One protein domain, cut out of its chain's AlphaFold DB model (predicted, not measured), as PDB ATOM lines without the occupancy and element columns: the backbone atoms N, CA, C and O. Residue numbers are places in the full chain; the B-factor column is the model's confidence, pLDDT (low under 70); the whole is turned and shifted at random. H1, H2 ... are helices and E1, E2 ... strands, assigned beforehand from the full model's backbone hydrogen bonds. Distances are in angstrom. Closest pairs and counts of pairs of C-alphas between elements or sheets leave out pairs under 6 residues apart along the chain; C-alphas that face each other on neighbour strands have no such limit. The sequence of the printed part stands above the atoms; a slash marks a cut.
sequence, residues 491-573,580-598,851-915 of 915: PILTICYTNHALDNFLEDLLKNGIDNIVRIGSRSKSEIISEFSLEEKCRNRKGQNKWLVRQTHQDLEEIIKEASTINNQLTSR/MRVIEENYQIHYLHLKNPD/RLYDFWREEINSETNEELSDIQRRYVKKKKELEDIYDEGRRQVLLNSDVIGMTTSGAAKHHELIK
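This is residues 491 to 573, 580 to 598 and 851 to 915 of the 915 residues of the protein "AAA_11 domain-containing protein" of Diversispora epigaea (UniProt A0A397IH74). A small head continues into a long arm of two helices, H4 and H8, side by side and running opposite ways. The head is a three-stranded sheet with H1 over one face and H9 over the other, and the short helices H5, H6 and H7 lie at the far end of the arm. The printed part has 167 residues with ten named helices and three named strands, in the order E1 H1 E2 H2 H3 H4 H5 H6 H7 H8 E3 H9 H10. The sheet runs E1, E3, E2, all parallel, and the class is mostly helix. The whole is extended, with a radius of gyration of the C-alphas of 26.5 A and spans of 91 by 33 by 27 A.

E1, residues 492 to 496, is parallel to E3, residues 899 to 903, with N 494 and O 900 2.8 A apart, within hydrogen-bond range. E3 is parallel to E2, residues 517 to 520, with N 518 and O 899 2.9 A apart, also within range. H1, residues 499 to 511, is on the sheet at a height of 9.1 A and runs along the strands, at 1 degree to E3 on the local plane. E1, H1 and E2 form a split strand-helix-strand unit, E3 standing between its two parallel strands, with a right-handed crossover. H2, residues 527 to 530, only grazes the sheet with residues 529 to 530; it touches H1, closest at C-alphas 503 and 529, 6.7 A. H3, residues 534 to 539, stands at the sheet's level. H8, residues 864 to 894, is the hub, touching three helices. It touches H3 about perpendicular, 85 degrees, closest at C-alphas 538 and 890, 6.6 A. It touches H4, residues 546 to 571, at a shallow tilt of 26 degrees, opposite ways, closest at C-alphas 552 and 882, 6.2 A. H5, residues 580 to 586, and H6, residues 588 to 595, touch only at the corner, closest at C-alphas 584 and 591, 5.5 A. H7, residues 851 to 860, is close to H5 but not clearly touching, C-alphas 582 and 860 being 7.3 A apart; H7 and H8 meet only through their link. H9, residues 904 to 909, stands up from the sheet on the face opposite H1, giving three layers, helices on both faces. H10, residues 911 to 914, touches H8, closest at C-alphas 891 and 913, 6.5 A. H1 and H3 to H9 have each O i to N i+4 pair within range; H2 and H10 are too short for one.

E1 begins at C-alpha 492 (95.266, 122.292, 116.180). H4 is 36.8 A long and H8 43.9 A, ending at C-alpha 894 (103.890, 126.161, 112.853).

The C-alphas farthest apart, of Asn 512 and Asp 598, are 91.3 A apart. Residues 574 to 579 and 599 to 850 are not printed, with gaps of 12.9 A and 20.5 A between C-alphas. Of the links printed whole, none is long. Mean pLDDT of the printed part is 83.7; residues 522 to 523, 541 to 545, 573, 580 and 915 are under 70.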
ATOM      1  N   PRO A 491      99.873 121.133 116.898       89.94
ATOM      2  CA  PRO A 491      99.091 122.318 116.550       89.94
ATOM      3  C   PRO A 491      97.698 121.947 116.019       89.94
ATOM      4  O   PRO A 491      97.569 121.168 115.072       89.94
ATOM      5  N   ILE A 492      96.649 122.528 116.605       92.94
ATOM      6  CA  ILE A 492      95.266 122.292 116.180       92.94
ATOM      7  C   ILE A 492      94.937 123.213 115.000       92.94
ATOM      8  O   ILE A 492      94.967 124.440 115.112       92.94
ATOM      9  N   LEU A 493      94.612 122.617 113.855       92.94
ATOM     10  CA  LEU A 493      94.273 123.341 112.632       92.94
ATOM     11  C   LEU A 493      92.819 123.837 112.667       92.94
ATOM     12  O   LEU A 493      91.883 123.042 112.712       92.94
ATOM     13  N   THR A 494      92.636 125.155 112.598       93.62
ATOM     14  CA  THR A 494      91.335 125.829 112.513       93.62
ATOM     15  C   THR A 494      91.152 126.420 111.117       93.62
ATOM     16  O   THR A 494      91.949 127.253 110.682       93.62
ATOM     17  N   ILE A 495      90.085 126.009 110.425       92.62
ATOM     18  CA  ILE A 495      89.745 126.491 109.081       92.62
ATOM     19  C   ILE A 495      88.370 127.162 109.117       92.62
ATOM     20  O   ILE A 495      87.395 126.560 109.565       92.62
ATOM     21  N   CYS A 496      88.281 128.389 108.607       91.25
ATOM     22  CA  CYS A 496      87.021 129.122 108.441       91.25
ATOM     23  C   CYS A 496      86.778 129.484 106.967       91.25
ATOM     24  O   CYS A 496      87.702 129.477 106.155       91.25
ATOM     25  N   TYR A 497      85.538 129.825 106.603       85.12
ATOM     26  CA  TYR A 497      85.236 130.301 105.246       85.12
ATOM     27  C   TYR A 497      85.732 131.742 105.029       85.12
ATOM     28  O   TYR A 497      86.504 132.000 104.107       85.12
ATOM     29  N   THR A 498      85.369 132.669 105.925       87.62
ATOM     30  CA  THR A 498      85.743 134.092 105.838       87.62
ATOM     31  C   THR A 498      86.862 134.471 106.815       87.62
ATOM     32  O   THR A 498      87.026 133.855 107.870       87.62
ATOM     33  N   ASN A 499      87.617 135.531 106.491       88.88
ATOM     34  CA  ASN A 499      88.629 136.095 107.398       88.88
ATOM     35  C   ASN A 499      88.002 136.652 108.688       88.88
ATOM     36  O   ASN A 499      88.573 136.493 109.755       88.88
ATOM     37  N   HIS A 500      86.813 137.260 108.612       88.50
ATOM     38  CA  HIS A 500      86.131 137.811 109.788       88.50
ATOM     39  C   HIS A 500      85.709 136.718 110.786       88.50
ATOM     40  O   HIS A 500      85.899 136.876 111.989       88.50
ATOM     41  N   ALA A 501      85.203 135.578 110.299       90.00
ATOM     42  CA  ALA A 501      84.879 134.440 111.159       90.00
ATOM     43  C   ALA A 501      86.130 133.836 111.823       90.00
ATOM     44  O   ALA A 501      86.068 133.439 112.987       90.00
ATOM     45  N   LEU A 502      87.256 133.801 111.100       92.62
ATOM     46  CA  LEU A 502      88.543 133.365 111.638       92.62
ATOM     47  C   LEU A 502      89.042 134.308 112.739       92.62
ATOM     48  O   LEU A 502      89.337 133.851 113.839       92.62
ATOM     49  N   ASP A 503      89.122 135.606 112.451       92.75
ATOM     50  CA  ASP A 503      89.750 136.592 113.336       92.75
ATOM     51  C   ASP A 503      89.004 136.689 114.668       92.75
ATOM     52  O   ASP A 503      89.629 136.596 115.723       92.75
ATOM     53  N   ASN A 504      87.668 136.724 114.630       91.38
ATOM     54  CA  ASN A 504      86.834 136.710 115.833       91.38
ATOM     55  C   ASN A 504      87.058 135.441 116.679       91.38
ATOM     56  O   ASN A 504      87.126 135.517 117.904       91.38
ATOM     57  N   PHE A 505      87.205 134.271 116.044       93.50
ATOM     58  CA  PHE A 505      87.456 133.017 116.760       93.50
ATOM     59  C   PHE A 505      88.860 132.973 117.378       93.50
ATOM     60  O   PHE A 505      89.005 132.564 118.529       93.50
ATOM     61  N   LEU A 506      89.891 133.428 116.657       93.44
ATOM     62  CA  LEU A 506      91.252 133.512 117.196       93.44
ATOM     63  C   LEU A 506      91.343 134.525 118.345       93.44
ATOM     64  O   LEU A 506      91.987 134.244 119.354       93.44
ATOM     65  N   GLU A 507      90.651 135.662 118.251       93.69
ATOM     66  CA  GLU A 507      90.557 136.611 119.362       93.69
ATOM     67  C   GLU A 507      89.875 136.004 120.592       93.69
ATOM     68  O   GLU A 507      90.302 136.256 121.717       93.69
ATOM     69  N   ASP A 508      88.821 135.210 120.412       92.56
ATOM     70  CA  ASP A 508      88.136 134.561 121.530       92.56
ATOM     71  C   ASP A 508      89.002 133.476 122.192       92.56
ATOM     72  O   ASP A 508      88.912 133.286 123.408       92.56
ATOM     73  N   LEU A 509      89.919 132.840 121.454       93.50
ATOM     74  CA  LEU A 509      90.970 131.992 122.033       93.50
ATOM     75  C   LEU A 509      91.992 132.815 122.844       93.50
ATOM     76  O   LEU A 509      92.269 132.453 123.991       93.50
ATOM     77  N   LEU A 510      92.469 133.953 122.319       92.88
ATOM     78  CA  LEU A 510      93.362 134.873 123.048       92.88
ATOM     79  C   LEU A 510      92.718 135.360 124.361       92.88
ATOM     80  O   LEU A 510      93.331 135.273 125.425       92.88
ATOM     81  N   LYS A 511      91.446 135.788 124.318       90.81
ATOM     82  CA  LYS A 511      90.648 136.210 125.495       90.81
ATOM     83  C   LYS A 511      90.505 135.101 126.548       90.81
ATOM     84  O   LYS A 511      90.269 135.397 127.717       90.81
ATOM     85  N   ASN A 512      90.651 133.835 126.152       87.12
ATOM     86  CA  ASN A 512      90.594 132.666 127.033       87.12
ATOM     87  C   ASN A 512      91.979 132.168 127.500       87.12
ATOM     88  O   ASN A 512      92.046 131.156 128.200       87.12
ATOM     89  N   GLY A 513      93.067 132.877 127.172       86.44
ATOM     90  CA  GLY A 513      94.426 132.548 127.617       86.44
ATOM     91  C   GLY A 513      95.151 131.511 126.757       86.44
ATOM     92  O   GLY A 513      96.068 130.863 127.252       86.44
ATOM     93  N   ILE A 514      94.742 131.335 125.497       89.25
ATOM     94  CA  ILE A 514      95.458 130.526 124.503       89.25
ATOM     95  C   ILE A 514      96.226 131.506 123.610       89.25
ATOM     96  O   ILE A 514      95.645 132.085 122.699       89.25
ATOM     97  N   ASP A 515      97.504 131.743 123.907       89.81
ATOM     98  CA  ASP A 515      98.329 132.804 123.303       89.81
ATOM     99  C   ASP A 515      99.285 132.319 122.198       89.81
ATOM    100  O   ASP A 515      99.632 133.083 121.297       89.81
ATOM    101  N   ASN A 516      99.680 131.044 122.204       90.81
ATOM    102  CA  ASN A 516     100.591 130.452 121.216       90.81
ATOM    103  C   ASN A 516      99.908 130.137 119.861       90.81
ATOM    104  O   ASN A 516      99.965 129.019 119.341       90.81
ATOM    105  N   ILE A 517      99.224 131.133 119.297       93.06
ATOM    106  CA  ILE A 517      98.475 131.063 118.037       93.06
ATOM    107  C   ILE A 517      99.352 131.529 116.866       93.06
ATOM    108  O   ILE A 517     100.140 132.470 116.989       93.06
ATOM    109  N   VAL A 518      99.177 130.902 115.699       93.44
ATOM    110  CA  VAL A 518      99.709 131.387 114.417       93.44
ATOM    111  C   VAL A 518      98.585 131.475 113.387       93.44
ATOM    112  O   VAL A 518      97.869 130.506 113.146       93.44
ATOM    113  N   ARG A 519      98.444 132.624 112.730       92.38
ATOM    114  CA  ARG A 519      97.528 132.819 111.603       92.38
ATOM    115  C   ARG A 519      98.279 132.768 110.274       92.38
ATOM    116  O   ARG A 519      99.304 133.425 110.119       92.38
ATOM    117  N   ILE A 520      97.726 132.062 109.288       89.25
ATOM    118  CA  ILE A 520      98.192 132.100 107.894       89.25
ATOM    119  C   ILE A 520      97.193 132.896 107.044       89.25
ATOM    120  O   ILE A 520      96.020 132.532 106.948       89.25
ATOM    121  N   GLY A 521      97.665 133.973 106.407       78.81
ATOM    122  CA  GLY A 521      96.881 134.809 105.491       78.81
ATOM    123  C   GLY A 521      97.069 136.310 105.736       78.81
ATOM    124  O   GLY A 521      96.951 136.786 106.859       78.81
ATOM    125  N   SER A 522      97.316 137.073 104.669       64.31
ATOM    126  CA  SER A 522      97.800 138.463 104.725       64.31
ATOM    127  C   SER A 522      96.732 139.555 104.920       64.31
ATOM    128  O   SER A 522      97.008 140.724 104.661       64.31
ATOM    129  N   ARG A 523      95.497 139.215 105.318       66.00
ATOM    130  CA  ARG A 523      94.368 140.167 105.400       66.00
ATOM    131  C   ARG A 523      93.632 140.097 106.741       66.00
ATOM    132  O   ARG A 523      92.553 139.510 106.828       66.00
ATOM    133  N   SER A 524      94.209 140.714 107.769       74.56
ATOM    134  CA  SER A 524      93.495 141.022 109.016       74.56
ATOM    135  C   SER A 524      92.754 142.353 108.915       74.56
ATOM    136  O   SER A 524      93.237 143.270 108.252       74.56
ATOM    137  N   LYS A 525      91.623 142.472 109.617       76.81
ATOM    138  CA  LYS A 525      91.089 143.771 110.075       76.81
ATOM    139  C   LYS A 525      91.281 143.983 111.587       76.81
ATOM    140  O   LYS A 525      91.047 145.082 112.068       76.81
ATOM    141  N   SER A 526      91.718 142.955 112.322       81.25
ATOM    142  CA  SER A 526      92.061 143.041 113.746       81.25
ATOM    143  C   SER A 526      93.557 143.308 113.916       81.25
ATOM    144  O   SER A 526      94.396 142.509 113.480       81.25
ATOM    145  N   GLU A 527      93.890 144.430 114.556       81.62
ATOM    146  CA  GLU A 527      95.266 144.808 114.904       81.62
ATOM    147  C   GLU A 527      95.905 143.750 115.814       81.62
ATOM    148  O   GLU A 527      97.019 143.304 115.546       81.62
ATOM    149  N   ILE A 528      95.152 143.255 116.805       84.88
ATOM    150  CA  ILE A 528      95.589 142.220 117.755       84.88
ATOM    151  C   ILE A 528      96.040 140.961 117.004       84.88
ATOM    152  O   ILE A 528      97.126 140.448 117.248       84.88
ATOM    153  N   ILE A 529      95.238 140.477 116.050       87.62
ATOM    154  CA  ILE A 529      95.542 139.256 115.284       87.62
ATOM    155  C   ILE A 529      96.705 139.450 114.293       87.62
ATOM    156  O   ILE A 529      97.335 138.466 113.897       87.62
ATOM    157  N   SER A 530      97.047 140.689 113.917       83.19
ATOM    158  CA  SER A 530      98.159 140.957 112.990       83.19
ATOM    159  C   SER A 530      99.523 140.528 113.559       83.19
ATOM    160  O   SER A 530     100.322 139.926 112.835       83.19
ATOM    161  N   GLU A 531      99.740 140.691 114.870       85.50
ATOM    162  CA  GLU A 531     100.944 140.231 115.584       85.50
ATOM    163  C   GLU A 531     101.084 138.696 115.605       85.50
ATOM    164  O   GLU A 531     102.179 138.158 115.801       85.50
ATOM    165  N   PHE A 532      99.981 137.972 115.385       87.19
ATOM    166  CA  PHE A 532      99.938 136.509 115.313       87.19
ATOM    167  C   PHE A 532     100.045 135.969 113.882       87.19
ATOM    168  O   PHE A 532      99.997 134.754 113.687       87.19
ATOM    169  N   SER A 533     100.252 136.831 112.881       89.69
ATOM    170  CA  SER A 533     100.549 136.399 111.511       89.69
ATOM    171  C   SER A 533     101.859 135.603 111.423       89.69
ATOM    172  O   SER A 533     102.858 135.908 112.081       89.69
ATOM    173  N   LEU A 534     101.864 134.567 110.581       86.75
ATOM    174  CA  LEU A 534     103.025 133.718 110.315       86.75
ATOM    175  C   LEU A 534     104.238 134.542 109.862       86.75
ATOM    176  O   LEU A 534     105.358 134.292 110.308       86.75
ATOM    177  N   GLU A 535     104.014 135.534 109.005       82.75
ATOM    178  CA  GLU A 535     105.026 136.458 108.499       82.75
ATOM    179  C   GLU A 535     105.712 137.232 109.635       82.75
ATOM    180  O   GLU A 535     106.943 137.276 109.686       82.75
ATOM    181  N   GLU A 536     104.947 137.782 110.583       82.62
ATOM    182  CA  GLU A 536     105.494 138.585 111.682       82.62
ATOM    183  C   GLU A 536     106.159 137.716 112.763       82.62
ATOM    184  O   GLU A 536     107.251 138.038 113.247       82.62
ATOM    185  N   LYS A 537     105.604 136.530 113.055       83.44
ATOM    186  CA  LYS A 537     106.272 135.511 113.891       83.44
ATOM    187  C   LYS A 537     107.591 135.026 113.264       83.44
ATOM    188  O   LYS A 537     108.528 134.700 113.995       83.44
ATOM    189  N   CYS A 538     107.704 135.006 111.931       81.06
ATOM    190  CA  CYS A 538     108.958 134.704 111.231       81.06
ATOM    191  C   CYS A 538     109.955 135.876 111.271       81.06
ATOM    192  O   CYS A 538     111.129 135.644 111.561       81.06
ATOM    193  N   ARG A 539     109.510 137.121 111.033       75.31
ATOM    194  CA  ARG A 539     110.348 138.342 111.083       75.31
ATOM    195  C   ARG A 539     111.028 138.528 112.441       75.31
ATOM    196  O   ARG A 539     112.231 138.774 112.495       75.31
ATOM    197  N   ASN A 540     110.284 138.346 113.533       70.19
ATOM    198  CA  ASN A 540     110.793 138.521 114.900       70.19
ATOM    199  C   ASN A 540     111.708 137.379 115.379       70.19
ATOM    200  O   ASN A 540     112.330 137.467 116.442       70.19
ATOM    201  N   ARG A 541     111.839 136.296 114.604       69.31
ATOM    202  CA  ARG A 541     112.745 135.193 114.924       69.31
ATOM    203  C   ARG A 541     114.182 135.568 114.557       69.31
ATOM    204  O   ARG A 541     114.466 136.012 113.447       69.31
ATOM    205  N   LYS A 542     115.138 135.313 115.461       59.66
ATOM    206  CA  LYS A 542     116.579 135.434 115.163       59.66
ATOM    207  C   LYS A 542     116.982 134.361 114.145       59.66
ATOM    208  O   LYS A 542     117.362 133.255 114.520       59.66
ATOM    209  N   GLY A 543     116.834 134.694 112.864       59.03
ATOM    210  CA  GLY A 543     116.901 133.749 111.752       59.03
ATOM    211  C   GLY A 543     118.187 132.924 111.717       59.03
ATOM    212  O   GLY A 543     119.292 133.467 111.660       59.03
ATOM    213  N   GLN A 544     118.018 131.603 111.691       58.00
ATOM    214  CA  GLN A 544     119.049 130.676 111.234       58.00
ATOM    215  C   GLN A 544     119.242 130.842 109.713       58.00
ATOM    216  O   GLN A 544     118.428 131.468 109.038       58.00
ATOM    217  N   ASN A 545     120.337 130.316 109.162       67.38
ATOM    218  CA  ASN A 545     120.608 130.288 107.716       67.38
ATOM    219  C   ASN A 545     120.653 131.652 106.981       67.38
ATOM    220  O   ASN A 545     120.629 131.671 105.753       67.38
ATOM    221  N   LYS A 546     120.834 132.787 107.685       76.00
ATOM    222  CA  LYS A 546     121.029 134.123 107.063       76.00
ATOM    223  C   LYS A 546     122.084 134.143 105.946       76.00
ATOM    224  O   LYS A 546     121.911 134.851 104.961       76.00
ATOM    225  N   TRP A 547     123.169 133.377 106.100       81.00
ATOM    226  CA  TRP A 547     124.238 133.284 105.099       81.00
ATOM    227  C   TRP A 547     123.762 132.607 103.802       81.00
ATOM    228  O   TRP A 547     124.079 133.085 102.718       81.00
ATOM    229  N   LEU A 548     122.955 131.546 103.922       81.06
ATOM    230  CA  LEU A 548     122.413 130.786 102.798       81.06
ATOM    231  C   LEU A 548     121.365 131.615 102.053       81.06
ATOM    232  O   LEU A 548     121.445 131.736 100.839       81.06
ATOM    233  N   VAL A 549     120.458 132.275 102.786       83.75
ATOM    234  CA  VAL A 549     119.491 133.232 102.218       83.75
ATOM    235  C   VAL A 549     120.219 134.331 101.435       83.75
ATOM    236  O   VAL A 549     119.862 134.598 100.291       83.75
ATOM    237  N   ARG A 550     121.280 134.925 102.005       85.25
ATOM    238  CA  ARG A 550     122.110 135.919 101.304       85.25
ATOM    239  C   ARG A 550     122.744 135.346 100.034       85.25
ATOM    240  O   ARG A 550     122.679 136.005  99.004       85.25
ATOM    241  N   GLN A 551     123.309 134.139 100.088       87.25
ATOM    242  CA  GLN A 551     123.892 133.493  98.910       87.25
ATOM    243  C   GLN A 551     122.840 133.249  97.819       87.25
ATOM    244  O   GLN A 551     123.074 133.596  96.669       87.25
ATOM    245  N   THR A 552     121.664 132.713  98.159       86.06
ATOM    246  CA  THR A 552     120.610 132.437  97.168       86.06
ATOM    247  C   THR A 552     120.046 133.719  96.547       86.06
ATOM    248  O   THR A 552     119.713 133.712  95.365       86.06
ATOM    249  N   HIS A 553     119.997 134.833  97.290       88.00
ATOM    250  CA  HIS A 553     119.702 136.153  96.711       88.00
ATOM    251  C   HIS A 553     120.801 136.622  95.750       88.00
ATOM    252  O   HIS A 553     120.474 137.062  94.655       88.00
ATOM    253  N   GLN A 554     122.084 136.465  96.094       89.00
ATOM    254  CA  GLN A 554     123.199 136.823  95.201       89.00
ATOM    255  C   GLN A 554     123.199 135.985  93.908       89.00
ATOM    256  O   GLN A 554     123.271 136.552  92.820       89.00
ATOM    257  N   ASP A 555     123.009 134.664  94.008       90.00
ATOM    258  CA  ASP A 555     122.836 133.771  92.850       90.00
ATOM    259  C   ASP A 555     121.678 134.243  91.936       90.00
ATOM    260  O   ASP A 555     121.742 134.143  90.710       90.00
ATOM    261  N   LEU A 556     120.590 134.747  92.531       89.25
ATOM    262  CA  LEU A 556     119.388 135.195  91.825       89.25
ATOM    263  C   LEU A 556     119.551 136.601  91.214       89.25
ATOM    264  O   LEU A 556     119.050 136.841  90.115       89.25
ATOM    265  N   GLU A 557     120.296 137.502  91.858       90.88
ATOM    266  CA  GLU A 557     120.714 138.794  91.290       90.88
ATOM    267  C   GLU A 557     121.621 138.613  90.063       90.88
ATOM    268  O   GLU A 557     121.458 139.330  89.071       90.88
ATOM    269  N   GLU A 558     122.532 137.634  90.078       92.44
ATOM    270  CA  GLU A 558     123.364 137.306  88.912       92.44
ATOM    271  C   GLU A 558     122.512 136.819  87.728       92.44
ATOM    272  O   GLU A 558     122.663 137.328  86.615       92.44
ATOM    273  N   ILE A 559     121.528 135.944  87.966       91.19
ATOM    274  CA  ILE A 559     120.591 135.480  86.925       91.19
ATOM    275  C   ILE A 559     119.711 136.630  86.395       91.19
ATOM    276  O   ILE A 559     119.471 136.725  85.188       91.19
ATOM    277  N   ILE A 560     119.257 137.549  87.257       92.06
ATOM    278  CA  ILE A 560     118.536 138.765  86.833       92.06
ATOM    279  C   ILE A 560     119.429 139.649  85.949       92.06
ATOM    280  O   ILE A 560     118.984 140.167  84.921       92.06
ATOM    281  N   LYS A 561     120.708 139.795  86.299       92.06
ATOM    282  CA  LYS A 561     121.692 140.572  85.535       92.06
ATOM    283  C   LYS A 561     121.980 139.953  84.163       92.06
ATOM    284  O   LYS A 561     122.045 140.697  83.179       92.06
ATOM    285  N   GLU A 562     122.071 138.628  84.060       90.50
ATOM    286  CA  GLU A 562     122.119 137.906  82.777       90.50
ATOM    287  C   GLU A 562     120.871 138.192  81.925       90.50
ATOM    288  O   GLU A 562     120.994 138.674  80.795       90.50
ATOM    289  N   ALA A 563     119.668 138.003  82.482       89.31
ATOM    290  CA  ALA A 563     118.405 138.277  81.788       89.31
ATOM    291  C   ALA A 563     118.314 139.735  81.301       89.31
ATOM    292  O   ALA A 563     117.921 139.999  80.163       89.31
ATOM    293  N   SER A 564     118.753 140.691  82.127       89.69
ATOM    294  CA  SER A 564     118.821 142.108  81.756       89.69
ATOM    295  C   SER A 564     119.802 142.362  80.606       89.69
ATOM    296  O   SER A 564     119.570 143.239  79.772       89.69
ATOM    297  N   THR A 565     120.879 141.576  80.512       88.44
ATOM    298  CA  THR A 565     121.875 141.683  79.440       88.44
ATOM    299  C   THR A 565     121.286 141.198  78.115       88.44
ATOM    300  O   THR A 565     121.391 141.920  77.122       88.44
ATOM    301  N   ILE A 566     120.575 140.063  78.105       85.50
ATOM    302  CA  ILE A 566     119.813 139.598  76.931       85.50
ATOM    303  C   ILE A 566     118.745 140.623  76.533       85.50
ATOM    304  O   ILE A 566     118.678 141.017  75.368       85.50
ATOM    305  N   ASN A 567     117.954 141.137  77.481       88.00
ATOM    306  CA  ASN A 567     116.930 142.138  77.171       88.00
ATOM    307  C   ASN A 567     117.536 143.390  76.509       88.00
ATOM    308  O   ASN A 567     117.013 143.885  75.509       88.00
ATOM    309  N   ASN A 568     118.690 143.865  76.990       84.69
ATOM    310  CA  ASN A 568     119.426 144.965  76.362       84.69
ATOM    311  C   ASN A 568     119.906 144.634  74.934       84.69
ATOM    312  O   ASN A 568     119.863 145.506  74.065       84.69
ATOM    313  N   GLN A 569     120.323 143.396  74.646       81.62
ATOM    314  CA  GLN A 569     120.705 142.969  73.290       81.62
ATOM    315  C   GLN A 569     119.498 142.918  72.335       81.62
ATOM    316  O   GLN A 569     119.560 143.464  71.228       81.62
ATOM    317  N   LEU A 570     118.381 142.326  72.771       81.12
ATOM    318  CA  LEU A 570     117.147 142.201  71.982       81.12
ATOM    319  C   LEU A 570     116.507 143.566  71.688       81.12
ATOM    320  O   LEU A 570     116.095 143.847  70.558       81.12
ATOM    321  N   THR A 571     116.454 144.443  72.695       79.31
ATOM    322  CA  THR A 571     115.847 145.777  72.583       79.31
ATOM    323  C   THR A 571     116.735 146.792  71.854       79.31
ATOM    324  O   THR A 571     116.200 147.747  71.271       79.31
ATOM    325  N   SER A 572     118.062 146.598  71.840       74.62
ATOM    326  CA  SER A 572     119.023 147.463  71.148       74.62
ATOM    327  C   SER A 572     118.875 147.408  69.625       74.62
ATOM    328  O   SER A 572     118.873 146.353  68.997       74.62
ATOM    329  N   ARG A 573     118.869 148.590  68.993       64.25
ATOM    330  CA  ARG A 573     119.011 148.743  67.531       64.25
ATOM    331  C   ARG A 573     120.466 148.762  67.046       64.25
ATOM    332  O   ARG A 573     120.702 149.076  65.885       64.25
ATOM    333  N   MET A 580     129.154 141.910  66.083       69.19
ATOM    334  CA  MET A 580     129.850 142.311  64.854       69.19
ATOM    335  C   MET A 580     130.874 141.276  64.354       69.19
ATOM    336  O   MET A 580     131.127 141.256  63.152       69.19
ATOM    337  N   ARG A 581     131.431 140.410  65.217       71.44
ATOM    338  CA  ARG A 581     132.343 139.330  64.785       71.44
ATOM    339  C   ARG A 581     131.611 138.224  64.041       71.44
ATOM    340  O   ARG A 581     132.101 137.787  63.014       71.44
ATOM    341  N   VAL A 582     130.402 137.868  64.479       75.69
ATOM    342  CA  VAL A 582     129.543 136.897  63.775       75.69
ATOM    343  C   VAL A 582     129.293 137.340  62.323       75.69
ATOM    344  O   VAL A 582     129.309 136.525  61.408       75.69
ATOM    345  N   ILE A 583     129.161 138.652  62.078       76.69
ATOM    346  CA  ILE A 583     129.047 139.213  60.719       76.69
ATOM    347  C   ILE A 583     130.407 139.264  59.992       76.69
ATOM    348  O   ILE A 583     130.453 139.021  58.791       76.69
ATOM    349  N   GLU A 584     131.520 139.541  60.682       77.06
ATOM    350  CA  GLU A 584     132.884 139.473  60.111       77.06
ATOM    351  C   GLU A 584     133.268 138.041  59.674       77.06
ATOM    352  O   GLU A 584     133.985 137.878  58.686       77.06
ATOM    353  N   GLU A 585     132.748 137.024  60.365       78.38
ATOM    354  CA  GLU A 585     132.980 135.596  60.117       78.38
ATOM    355  C   GLU A 585     132.006 135.019  59.067       78.38
ATOM    356  O   GLU A 585     132.461 134.485  58.054       78.38
ATOM    357  N   ASN A 586     130.685 135.186  59.228       80.12
ATOM    358  CA  ASN A 586     129.682 134.604  58.314       80.12
ATOM    359  C   ASN A 586     129.425 135.453  57.051       80.12
ATOM    360  O   ASN A 586     129.062 134.914  56.005       80.12
ATOM    361  N   TYR A 587     129.623 136.775  57.119       82.62
ATOM    362  CA  TYR A 587     129.290 137.740  56.056       82.62
ATOM    363  C   TYR A 587     130.458 138.687  55.747       82.62
ATOM    364  O   TYR A 587     130.281 139.892  55.544       82.62
ATOM    365  N   GLN A 588     131.668 138.124  55.681       78.56
ATOM    366  CA  GLN A 588     132.931 138.852  55.515       78.56
ATOM    367  C   GLN A 588     132.903 139.906  54.390       78.56
ATOM    368  O   GLN A 588     133.426 141.003  54.572       78.56
ATOM    369  N   ILE A 589     132.258 139.619  53.252       79.38
ATOM    370  CA  ILE A 589     132.117 140.564  52.129       79.38
ATOM    371  C   ILE A 589     131.324 141.809  52.560       79.38
ATOM    372  O   ILE A 589     131.816 142.931  52.442       79.38
ATOM    373  N   HIS A 590     130.117 141.628  53.104       82.12
ATOM    374  CA  HIS A 590     129.273 142.732  53.574       82.12
ATOM    375  C   HIS A 590     129.950 143.527  54.689       82.12
ATOM    376  O   HIS A 590     129.887 144.756  54.696       82.12
ATOM    377  N   TYR A 591     130.641 142.843  55.602       80.38
ATOM    378  CA  TYR A 591     131.410 143.484  56.664       80.38
ATOM    379  C   TYR A 591     132.561 144.345  56.113       80.38
ATOM    380  O   TYR A 591     132.745 145.475  56.566       80.38
ATOM    381  N   LEU A 592     133.299 143.867  55.103       79.06
ATOM    382  CA  LEU A 592     134.372 144.632  54.457       79.06
ATOM    383  C   LEU A 592     133.847 145.912  53.792       79.06
ATOM    384  O   LEU A 592     134.406 146.976  54.051       79.06
ATOM    385  N   HIS A 593     132.746 145.856  53.035       79.81
ATOM    386  CA  HIS A 593     132.146 147.050  52.409       79.81
ATOM    387  C   HIS A 593     131.423 147.981  53.411       79.81
ATOM    388  O   HIS A 593     131.265 149.175  53.155       79.81
ATOM    389  N   LEU A 594     131.015 147.491  54.591       80.00
ATOM    390  CA  LEU A 594     130.555 148.345  55.703       80.00
ATOM    391  C   LEU A 594     131.714 149.046  56.438       80.00
ATOM    392  O   LEU A 594     131.517 150.122  57.003       80.00
ATOM    393  N   LYS A 595     132.905 148.435  56.449       77.00
ATOM    394  CA  LYS A 595     134.129 148.927  57.108       77.00
ATOM    395  C   LYS A 595     134.931 149.880  56.215       77.00
ATOM    396  O   LYS A 595     135.471 150.860  56.722       77.00
ATOM    397  N   ASN A 596     134.928 149.624  54.908       77.56
ATOM    398  CA  ASN A 596     135.511 150.438  53.844       77.56
ATOM    399  C   ASN A 596     134.385 150.876  52.880       77.56
ATOM    400  O   ASN A 596     134.075 150.135  51.949       77.56
ATOM    401  N   PRO A 597     133.725 152.027  53.103       75.94
ATOM    402  CA  PRO A 597     132.579 152.436  52.293       75.94
ATOM    403  C   PRO A 597     132.977 152.914  50.892       75.94
ATOM    404  O   PRO A 597     133.719 153.885  50.763       75.94
ATOM    405  N   ASP A 598     132.389 152.328  49.847       70.62
ATOM    406  CA  ASP A 598     132.551 152.757  48.442       70.62
ATOM    407  C   ASP A 598     131.753 154.039  48.097       70.62
ATOM    408  O   ASP A 598     131.290 154.227  46.969       70.62
ATOM    409  N   ARG A 851     115.908 144.832  55.624       80.75
ATOM    410  CA  ARG A 851     115.696 143.385  55.415       80.75
ATOM    411  C   ARG A 851     116.953 142.541  55.652       80.75
ATOM    412  O   ARG A 851     116.847 141.466  56.233       80.75
ATOM    413  N   LEU A 852     118.118 143.002  55.197       82.69
ATOM    414  CA  LEU A 852     119.390 142.302  55.401       82.69
ATOM    415  C   LEU A 852     119.869 142.409  56.860       82.69
ATOM    416  O   LEU A 852     120.302 141.415  57.436       82.69
ATOM    417  N   TYR A 853     119.726 143.586  57.477       82.25
ATOM    418  CA  TYR A 853     120.072 143.808  58.884       82.25
ATOM    419  C   TYR A 853     119.192 143.012  59.853       82.25
ATOM    420  O   TYR A 853     119.696 142.447  60.823       82.25
ATOM    421  N   ASP A 854     117.887 142.949  59.589       78.38
ATOM    422  CA  ASP A 854     116.951 142.174  60.397       78.38
ATOM    423  C   ASP A 854     117.248 140.673  60.281       78.38
ATOM    424  O   ASP A 854     117.280 139.990  61.300       78.38
ATOM    425  N   PHE A 855     117.590 140.175  59.087       80.94
ATOM    426  CA  PHE A 855     118.047 138.793  58.909       80.94
ATOM    427  C   PHE A 855     119.331 138.483  59.706       80.94
ATOM    428  O   PHE A 855     119.361 137.485  60.423       80.94
ATOM    429  N   TRP A 856     120.357 139.345  59.670       82.31
ATOM    430  CA  TRP A 856     121.552 139.155  60.509       82.31
ATOM    431  C   TRP A 856     121.216 139.127  62.006       82.31
ATOM    432  O   TRP A 856     121.826 138.371  62.756       82.31
ATOM    433  N   ARG A 857     120.233 139.918  62.456       78.50
ATOM    434  CA  ARG A 857     119.757 139.873  63.849       78.50
ATOM    435  C   ARG A 857     118.938 138.623  64.165       78.50
ATOM    436  O   ARG A 857     118.972 138.188  65.307       78.50
ATOM    437  N   GLU A 858     118.229 138.042  63.202       76.81
ATOM    438  CA  GLU A 858     117.530 136.763  63.383       76.81
ATOM    439  C   GLU A 858     118.523 135.603  63.542       76.81
ATOM    440  O   GLU A 858     118.344 134.766  64.422       76.81
ATOM    441  N   GLU A 859     119.606 135.604  62.760       78.38
ATOM    442  CA  GLU A 859     120.706 134.638  62.874       78.38
ATOM    443  C   GLU A 859     121.446 134.784  64.216       78.38
ATOM    444  O   GLU A 859     121.564 133.817  64.964       78.38
ATOM    445  N   ILE A 860     121.851 136.007  64.580       78.31
ATOM    446  CA  ILE A 860     122.554 136.305  65.842       78.31
ATOM    447  C   ILE A 860     121.696 135.994  67.080       78.31
ATOM    448  O   ILE A 860     122.215 135.488  68.068       78.31
ATOM    449  N   ASN A 861     120.390 136.274  67.044       77.06
ATOM    450  CA  ASN A 861     119.493 136.017  68.177       77.06
ATOM    451  C   ASN A 861     118.964 134.565  68.202       77.06
ATOM    452  O   ASN A 861     118.083 134.253  69.008       77.06
ATOM    453  N   SER A 862     119.445 133.679  67.320       75.62
ATOM    454  CA  SER A 862     119.008 132.277  67.285       75.62
ATOM    455  C   SER A 862     119.523 131.479  68.492       75.62
ATOM    456  O   SER A 862     118.742 130.763  69.120       75.62
ATOM    457  N   GLU A 863     120.780 131.689  68.889       75.31
ATOM    458  CA  GLU A 863     121.414 131.071  70.067       75.31
ATOM    459  C   GLU A 863     120.767 131.553  71.382       75.31
ATOM    460  O   GLU A 863     120.525 130.769  72.303       75.31
ATOM    461  N   THR A 864     120.348 132.824  71.427       80.00
ATOM    462  CA  THR A 864     119.690 133.471  72.577       80.00
ATOM    463  C   THR A 864     118.399 132.771  73.033       80.00
ATOM    464  O   THR A 864     117.974 132.939  74.175       80.00
ATOM    465  N   ASN A 865     117.768 131.952  72.182       78.06
ATOM    466  CA  ASN A 865     116.600 131.148  72.564       78.06
ATOM    467  C   ASN A 865     116.938 130.077  73.613       78.06
ATOM    468  O   ASN A 865     116.143 129.837  74.529       78.06
ATOM    469  N   GLU A 866     118.102 129.438  73.488       83.25
ATOM    470  CA  GLU A 866     118.557 128.415  74.432       83.25
ATOM    471  C   GLU A 866     119.061 129.065  75.723       83.25
ATOM    472  O   GLU A 866     118.649 128.647  76.809       83.25
ATOM    473  N   GLU A 867     119.836 130.152  75.610       86.25
ATOM    474  CA  GLU A 867     120.285 130.965  76.750       86.25
ATOM    475  C   GLU A 867     119.104 131.431  77.612       86.25
ATOM    476  O   GLU A 867     119.092 131.220  78.826       86.25
ATOM    477  N   LEU A 868     118.075 132.024  76.993       86.25
ATOM    478  CA  LEU A 868     116.919 132.559  77.711       86.25
ATOM    479  C   LEU A 868     116.104 131.454  78.397       86.25
ATOM    480  O   LEU A 868     115.609 131.638  79.511       86.25
ATOM    481  N   SER A 869     115.988 130.293  77.751       86.06
ATOM    482  CA  SER A 869     115.263 129.141  78.295       86.06
ATOM    483  C   SER A 869     116.022 128.469  79.446       86.06
ATOM    484  O   SER A 869     115.394 127.957  80.376       86.06
ATOM    485  N   ASP A 870     117.358 128.500  79.442       88.94
ATOM    486  CA  ASP A 870     118.152 128.078  80.599       88.94
ATOM    487  C   ASP A 870     118.151 129.119  81.730       88.94
ATOM    488  O   ASP A 870     118.012 128.743  82.891       88.94
ATOM    489  N   ILE A 871     118.193 130.417  81.418       89.00
ATOM    490  CA  ILE A 871     118.030 131.503  82.401       89.00
ATOM    491  C   ILE A 871     116.686 131.385  83.125       89.00
ATOM    492  O   ILE A 871     116.662 131.418  84.355       89.00
ATOM    493  N   GLN A 872     115.575 131.163  82.409       88.56
ATOM    494  CA  GLN A 872     114.270 130.920  83.037       88.56
ATOM    495  C   GLN A 872     114.311 129.672  83.938       88.56
ATOM    496  O   GLN A 872     113.839 129.715  85.075       88.56
ATOM    497  N   ARG A 873     114.918 128.570  83.474       88.94
ATOM    498  CA  ARG A 873     115.061 127.322  84.245       88.94
ATOM    499  C   ARG A 873     115.883 127.521  85.523       88.94
ATOM    500  O   ARG A 873     115.466 127.064  86.589       88.94
ATOM    501  N   ARG A 874     117.028 128.208  85.438       91.50
ATOM    502  CA  ARG A 874     117.887 128.552  86.583       91.50
ATOM    503  C   ARG A 874     117.179 129.500  87.543       91.50
ATOM    504  O   ARG A 874     117.196 129.231  88.741       91.50
ATOM    505  N   TYR A 875     116.501 130.528  87.031       90.38
ATOM    506  CA  TYR A 875     115.700 131.457  87.830       90.38
ATOM    507  C   TYR A 875     114.617 130.713  88.624       90.38
ATOM    508  O   TYR A 875     114.559 130.842  89.844       90.38
ATOM    509  N   VAL A 876     113.796 129.884  87.967       88.31
ATOM    510  CA  VAL A 876     112.719 129.122  88.625       88.31
ATOM    511  C   VAL A 876     113.285 128.158  89.670       88.31
ATOM    512  O   VAL A 876     112.752 128.073  90.775       88.31
ATOM    513  N   LYS A 877     114.405 127.483  89.372       90.75
ATOM    514  CA  LYS A 877     115.095 126.614  90.338       90.75
ATOM    515  C   LYS A 877     115.609 127.394  91.553       90.75
ATOM    516  O   LYS A 877     115.387 126.951  92.674       90.75
ATOM    517  N   LYS A 878     116.254 128.549  91.354       90.12
ATOM    518  CA  LYS A 878     116.794 129.382  92.443       90.12
ATOM    519  C   LYS A 878     115.712 130.065  93.271       90.12
ATOM    520  O   LYS A 878     115.837 130.118  94.491       90.12
ATOM    521  N   LYS A 879     114.623 130.510  92.641       88.19
ATOM    522  CA  LYS A 879     113.446 131.018  93.351       88.19
ATOM    523  C   LYS A 879     112.799 129.928  94.203       88.19
ATOM    524  O   LYS A 879     112.510 130.196  95.363       88.19
ATOM    525  N   LYS A 880     112.686 128.691  93.696       88.56
ATOM    526  CA  LYS A 880     112.233 127.570  94.529       88.56
ATOM    527  C   LYS A 880     113.207 127.254  95.673       88.56
ATOM    528  O   LYS A 880     112.751 127.119  96.796       88.56
ATOM    529  N   GLU A 881     114.521 127.195  95.433       89.00
ATOM    530  CA  GLU A 881     115.509 126.995  96.513       89.00
ATOM    531  C   GLU A 881     115.355 128.041  97.633       89.00
ATOM    532  O   GLU A 881     115.433 127.702  98.811       89.00
ATOM    533  N   LEU A 882     115.080 129.299  97.276       86.62
ATOM    534  CA  LEU A 882     114.810 130.381  98.223       86.62
ATOM    535  C   LEU A 882     113.465 130.213  98.959       86.62
ATOM    536  O   LEU A 882     113.397 130.421 100.170       86.62
ATOM    537  N   GLU A 883     112.402 129.835  98.247       84.81
ATOM    538  CA  GLU A 883     111.073 129.572  98.818       84.81
ATOM    539  C   GLU A 883     111.100 128.374  99.784       84.81
ATOM    540  O   GLU A 883     110.599 128.505 100.900       84.81
ATOM    541  N   ASP A 884     111.787 127.279  99.434       86.38
ATOM    542  CA  ASP A 884     112.001 126.103 100.292       86.38
ATOM    543  C   ASP A 884     112.730 126.480 101.609       86.38
ATOM    544  O   ASP A 884     112.381 125.984 102.684       86.38
ATOM    545  N   ILE A 885     113.709 127.400 101.564       84.81
ATOM    546  CA  ILE A 885     114.417 127.905 102.763       84.81
ATOM    547  C   ILE A 885     113.485 128.733 103.662       84.81
ATOM    548  O   ILE A 885     113.533 128.599 104.891       84.81
ATOM    549  N   TYR A 886     112.638 129.591 103.083       84.19
ATOM    550  CA  TYR A 886     111.649 130.350 103.854       84.19
ATOM    551  C   TYR A 886     110.555 129.442 104.435       84.19
ATOM    552  O   TYR A 886     110.135 129.655 105.575       84.19
ATOM    553  N   ASP A 887     110.127 128.416 103.698       85.62
ATOM    554  CA  ASP A 887     109.125 127.457 104.159       85.62
ATOM    555  C   ASP A 887     109.631 126.570 105.294       85.62
ATOM    556  O   ASP A 887     108.875 126.353 106.234       85.62
ATOM    557  N   GLU A 888     110.902 126.157 105.332       84.31
ATOM    558  CA  GLU A 888     111.452 125.505 106.535       84.31
ATOM    559  C   GLU A 888     111.402 126.444 107.757       84.31
ATOM    560  O   GLU A 888     110.979 126.047 108.845       84.31
ATOM    561  N   GLY A 889     111.723 127.731 107.576       82.81
ATOM    562  CA  GLY A 889     111.565 128.746 108.623       82.81
ATOM    563  C   GLY A 889     110.127 128.845 109.156       82.81
ATOM    564  O   GLY A 889     109.929 128.924 110.375       82.81
ATOM    565  N   ARG A 890     109.137 128.776 108.255       88.44
ATOM    566  CA  ARG A 890     107.696 128.771 108.561       88.44
ATOM    567  C   ARG A 890     107.243 127.462 109.219       88.44
ATOM    568  O   ARG A 890     106.562 127.526 110.242       88.44
ATOM    569  N   ARG A 891     107.657 126.288 108.721       88.50
ATOM    570  CA  ARG A 891     107.393 124.964 109.336       88.50
ATOM    571  C   ARG A 891     107.817 124.961 110.796       88.50
ATOM    572  O   ARG A 891     107.039 124.591 111.668       88.50
ATOM    573  N   GLN A 892     109.015 125.468 111.078       85.94
ATOM    574  CA  GLN A 892     109.548 125.561 112.436       85.94
ATOM    575  C   GLN A 892     108.818 126.584 113.325       85.94
ATOM    576  O   GLN A 892     109.079 126.606 114.529       85.94
ATOM    577  N   VAL A 893     107.959 127.456 112.791       88.31
ATOM    578  CA  VAL A 893     107.027 128.286 113.581       88.31
ATOM    579  C   VAL A 893     105.729 127.512 113.825       88.31
ATOM    580  O   VAL A 893     105.321 127.370 114.973       88.31
ATOM    581  N   LEU A 894     105.140 126.926 112.777       90.94
ATOM    582  CA  LEU A 894     103.890 126.161 112.853       90.94
ATOM    583  C   LEU A 894     103.994 124.940 113.788       90.94
ATOM    584  O   LEU A 894     103.127 124.749 114.637       90.94
ATOM    585  N   LEU A 895     105.084 124.170 113.713       88.69
ATOM    586  CA  LEU A 895     105.346 123.008 114.580       88.69
ATOM    587  C   LEU A 895     105.480 123.354 116.073       88.69
ATOM    588  O   LEU A 895     105.322 122.474 116.911       88.69
ATOM    589  N   ASN A 896     105.786 124.613 116.401       87.88
ATOM    590  CA  ASN A 896     105.909 125.097 117.779       87.88
ATOM    591  C   ASN A 896     104.664 125.878 118.245       87.88
ATOM    592  O   ASN A 896     104.700 126.461 119.326       87.88
ATOM    593  N   SER A 897     103.587 125.908 117.451       91.38
ATOM    594  CA  SER A 897     102.323 126.580 117.786       91.38
ATOM    595  C   SER A 897     101.295 125.633 118.421       91.38
ATOM    596  O   SER A 897     101.395 124.410 118.310       91.38
ATOM    597  N   ASP A 898     100.293 126.206 119.086       91.25
ATOM    598  CA  ASP A 898      99.182 125.476 119.709       91.25
ATOM    599  C   ASP A 898      97.960 125.411 118.789       91.25
ATOM    600  O   ASP A 898      97.281 124.385 118.719       91.25
ATOM    601  N   VAL A 899      97.695 126.501 118.063       93.81
ATOM    602  CA  VAL A 899      96.579 126.630 117.119       93.81
ATOM    603  C   VAL A 899      97.075 127.318 115.852       93.81
ATOM    604  O   VAL A 899      97.684 128.386 115.923       93.81
ATOM    605  N   ILE A 900      96.765 126.731 114.694       95.00
ATOM    606  CA  ILE A 900      97.018 127.340 113.384       95.00
ATOM    607  C   ILE A 900      95.675 127.747 112.776       95.00
ATOM    608  O   ILE A 900      94.841 126.888 112.498       95.00
ATOM    609  N   GLY A 901      95.462 129.044 112.559       93.56
ATOM    610  CA  GLY A 901      94.234 129.590 111.978       93.56
ATOM    611  C   GLY A 901      94.392 130.022 110.519       93.56
ATOM    612  O   GLY A 901      95.349 130.718 110.183       93.56
ATOM    613  N   MET A 902      93.449 129.656 109.647       92.31
ATOM    614  CA  MET A 902      93.430 130.083 108.237       92.31
ATOM    615  C   MET A 902      92.036 130.022 107.598       92.31
ATOM    616  O   MET A 902      91.109 129.417 108.133       92.31
ATOM    617  N   THR A 903      91.885 130.628 106.418       89.38
ATOM    618  CA  THR A 903      90.705 130.407 105.568       89.38
ATOM    619  C   THR A 903      90.831 129.113 104.757       89.38
ATOM    620  O   THR A 903      91.934 128.603 104.561       89.38
ATOM    621  N   THR A 904      89.726 128.611 104.201       82.81
ATOM    622  CA  THR A 904      89.721 127.507 103.214       82.81
ATOM    623  C   THR A 904      90.665 127.772 102.032       82.81
ATOM    624  O   THR A 904      91.436 126.900 101.633       82.81
ATOM    625  N   SER A 905      90.670 129.004 101.516       73.88
ATOM    626  CA  SER A 905      91.582 129.462 100.459       73.88
ATOM    627  C   SER A 905      93.047 129.542 100.914       73.88
ATOM    628  O   SER A 905      93.948 129.223 100.138       73.88
ATOM    629  N   GLY A 906      93.300 129.898 102.177       78.38
ATOM    630  CA  GLY A 906      94.625 129.835 102.796       78.38
ATOM    631  C   GLY A 906      95.137 128.397 102.914       78.38
ATOM    632  O   GLY A 906      96.262 128.119 102.503       78.38
ATOM    633  N   ALA A 907      94.291 127.473 103.378       80.19
ATOM    634  CA  ALA A 907      94.608 126.049 103.485       80.19
ATOM    635  C   ALA A 907      94.958 125.423 102.127       80.19
ATOM    636  O   ALA A 907      95.917 124.660 102.031       80.19
ATOM    637  N   ALA A 908      94.231 125.790 101.067       72.88
ATOM    638  CA  ALA A 908      94.530 125.355  99.705       72.88
ATOM    639  C   ALA A 908      95.871 125.898  99.184       72.88
ATOM    640  O   ALA A 908      96.649 125.155  98.588       72.88
ATOM    641  N   LYS A 909      96.161 127.186  99.413       76.06
ATOM    642  CA  LYS A 909      97.409 127.824  98.965       76.06
ATOM    643  C   LYS A 909      98.640 127.309  99.718       76.06
ATOM    644  O   LYS A 909      99.701 127.170  99.121       76.06
ATOM    645  N   HIS A 910      98.508 127.043 101.015       77.81
ATOM    646  CA  HIS A 910      99.615 126.661 101.896       77.81
ATOM    647  C   HIS A 910      99.633 125.158 102.233       77.81
ATOM    648  O   HIS A 910     100.298 124.755 103.185       77.81
ATOM    649  N   HIS A 911      98.945 124.308 101.458       76.62
ATOM    650  CA  HIS A 911      98.835 122.872 101.743       76.62
ATOM    651  C   HIS A 911     100.197 122.170 101.881       76.62
ATOM    652  O   HIS A 911     100.396 121.409 102.825       76.62
ATOM    653  N   GLU A 912     101.159 122.468 100.997       75.56
ATOM    654  CA  GLU A 912     102.519 121.903 101.068       75.56
ATOM    655  C   GLU A 912     103.265 122.285 102.356       75.56
ATOM    656  O   GLU A 912     104.089 121.505 102.818       75.56
ATOM    657  N   LEU A 913     102.966 123.444 102.955       81.56
ATOM    658  CA  LEU A 913     103.578 123.942 104.193       81.56
ATOM    659  C   LEU A 913     102.940 123.338 105.462       81.56
ATOM    660  O   LEU A 913     103.600 123.230 106.495       81.56
ATOM    661  N   ILE A 914     101.662 122.960 105.384       78.38
ATOM    662  CA  ILE A 914     100.869 122.384 106.486       78.38
ATOM    663  C   ILE A 914     101.096 120.863 106.615       78.38
ATOM    664  O   ILE A 914     100.855 120.290 107.678       78.38
ATOM    665  N   LYS A 915     101.548 120.220 105.532       69.25
ATOM    666  CA  LYS A 915     101.766 118.774 105.384       69.25
ATOM    667  C   LYS A 915     103.211 118.348 105.650       69.25
ATOM    668  O   LYS A 915     103.372 117.243 106.210       69.25
TER     669      LYS A 915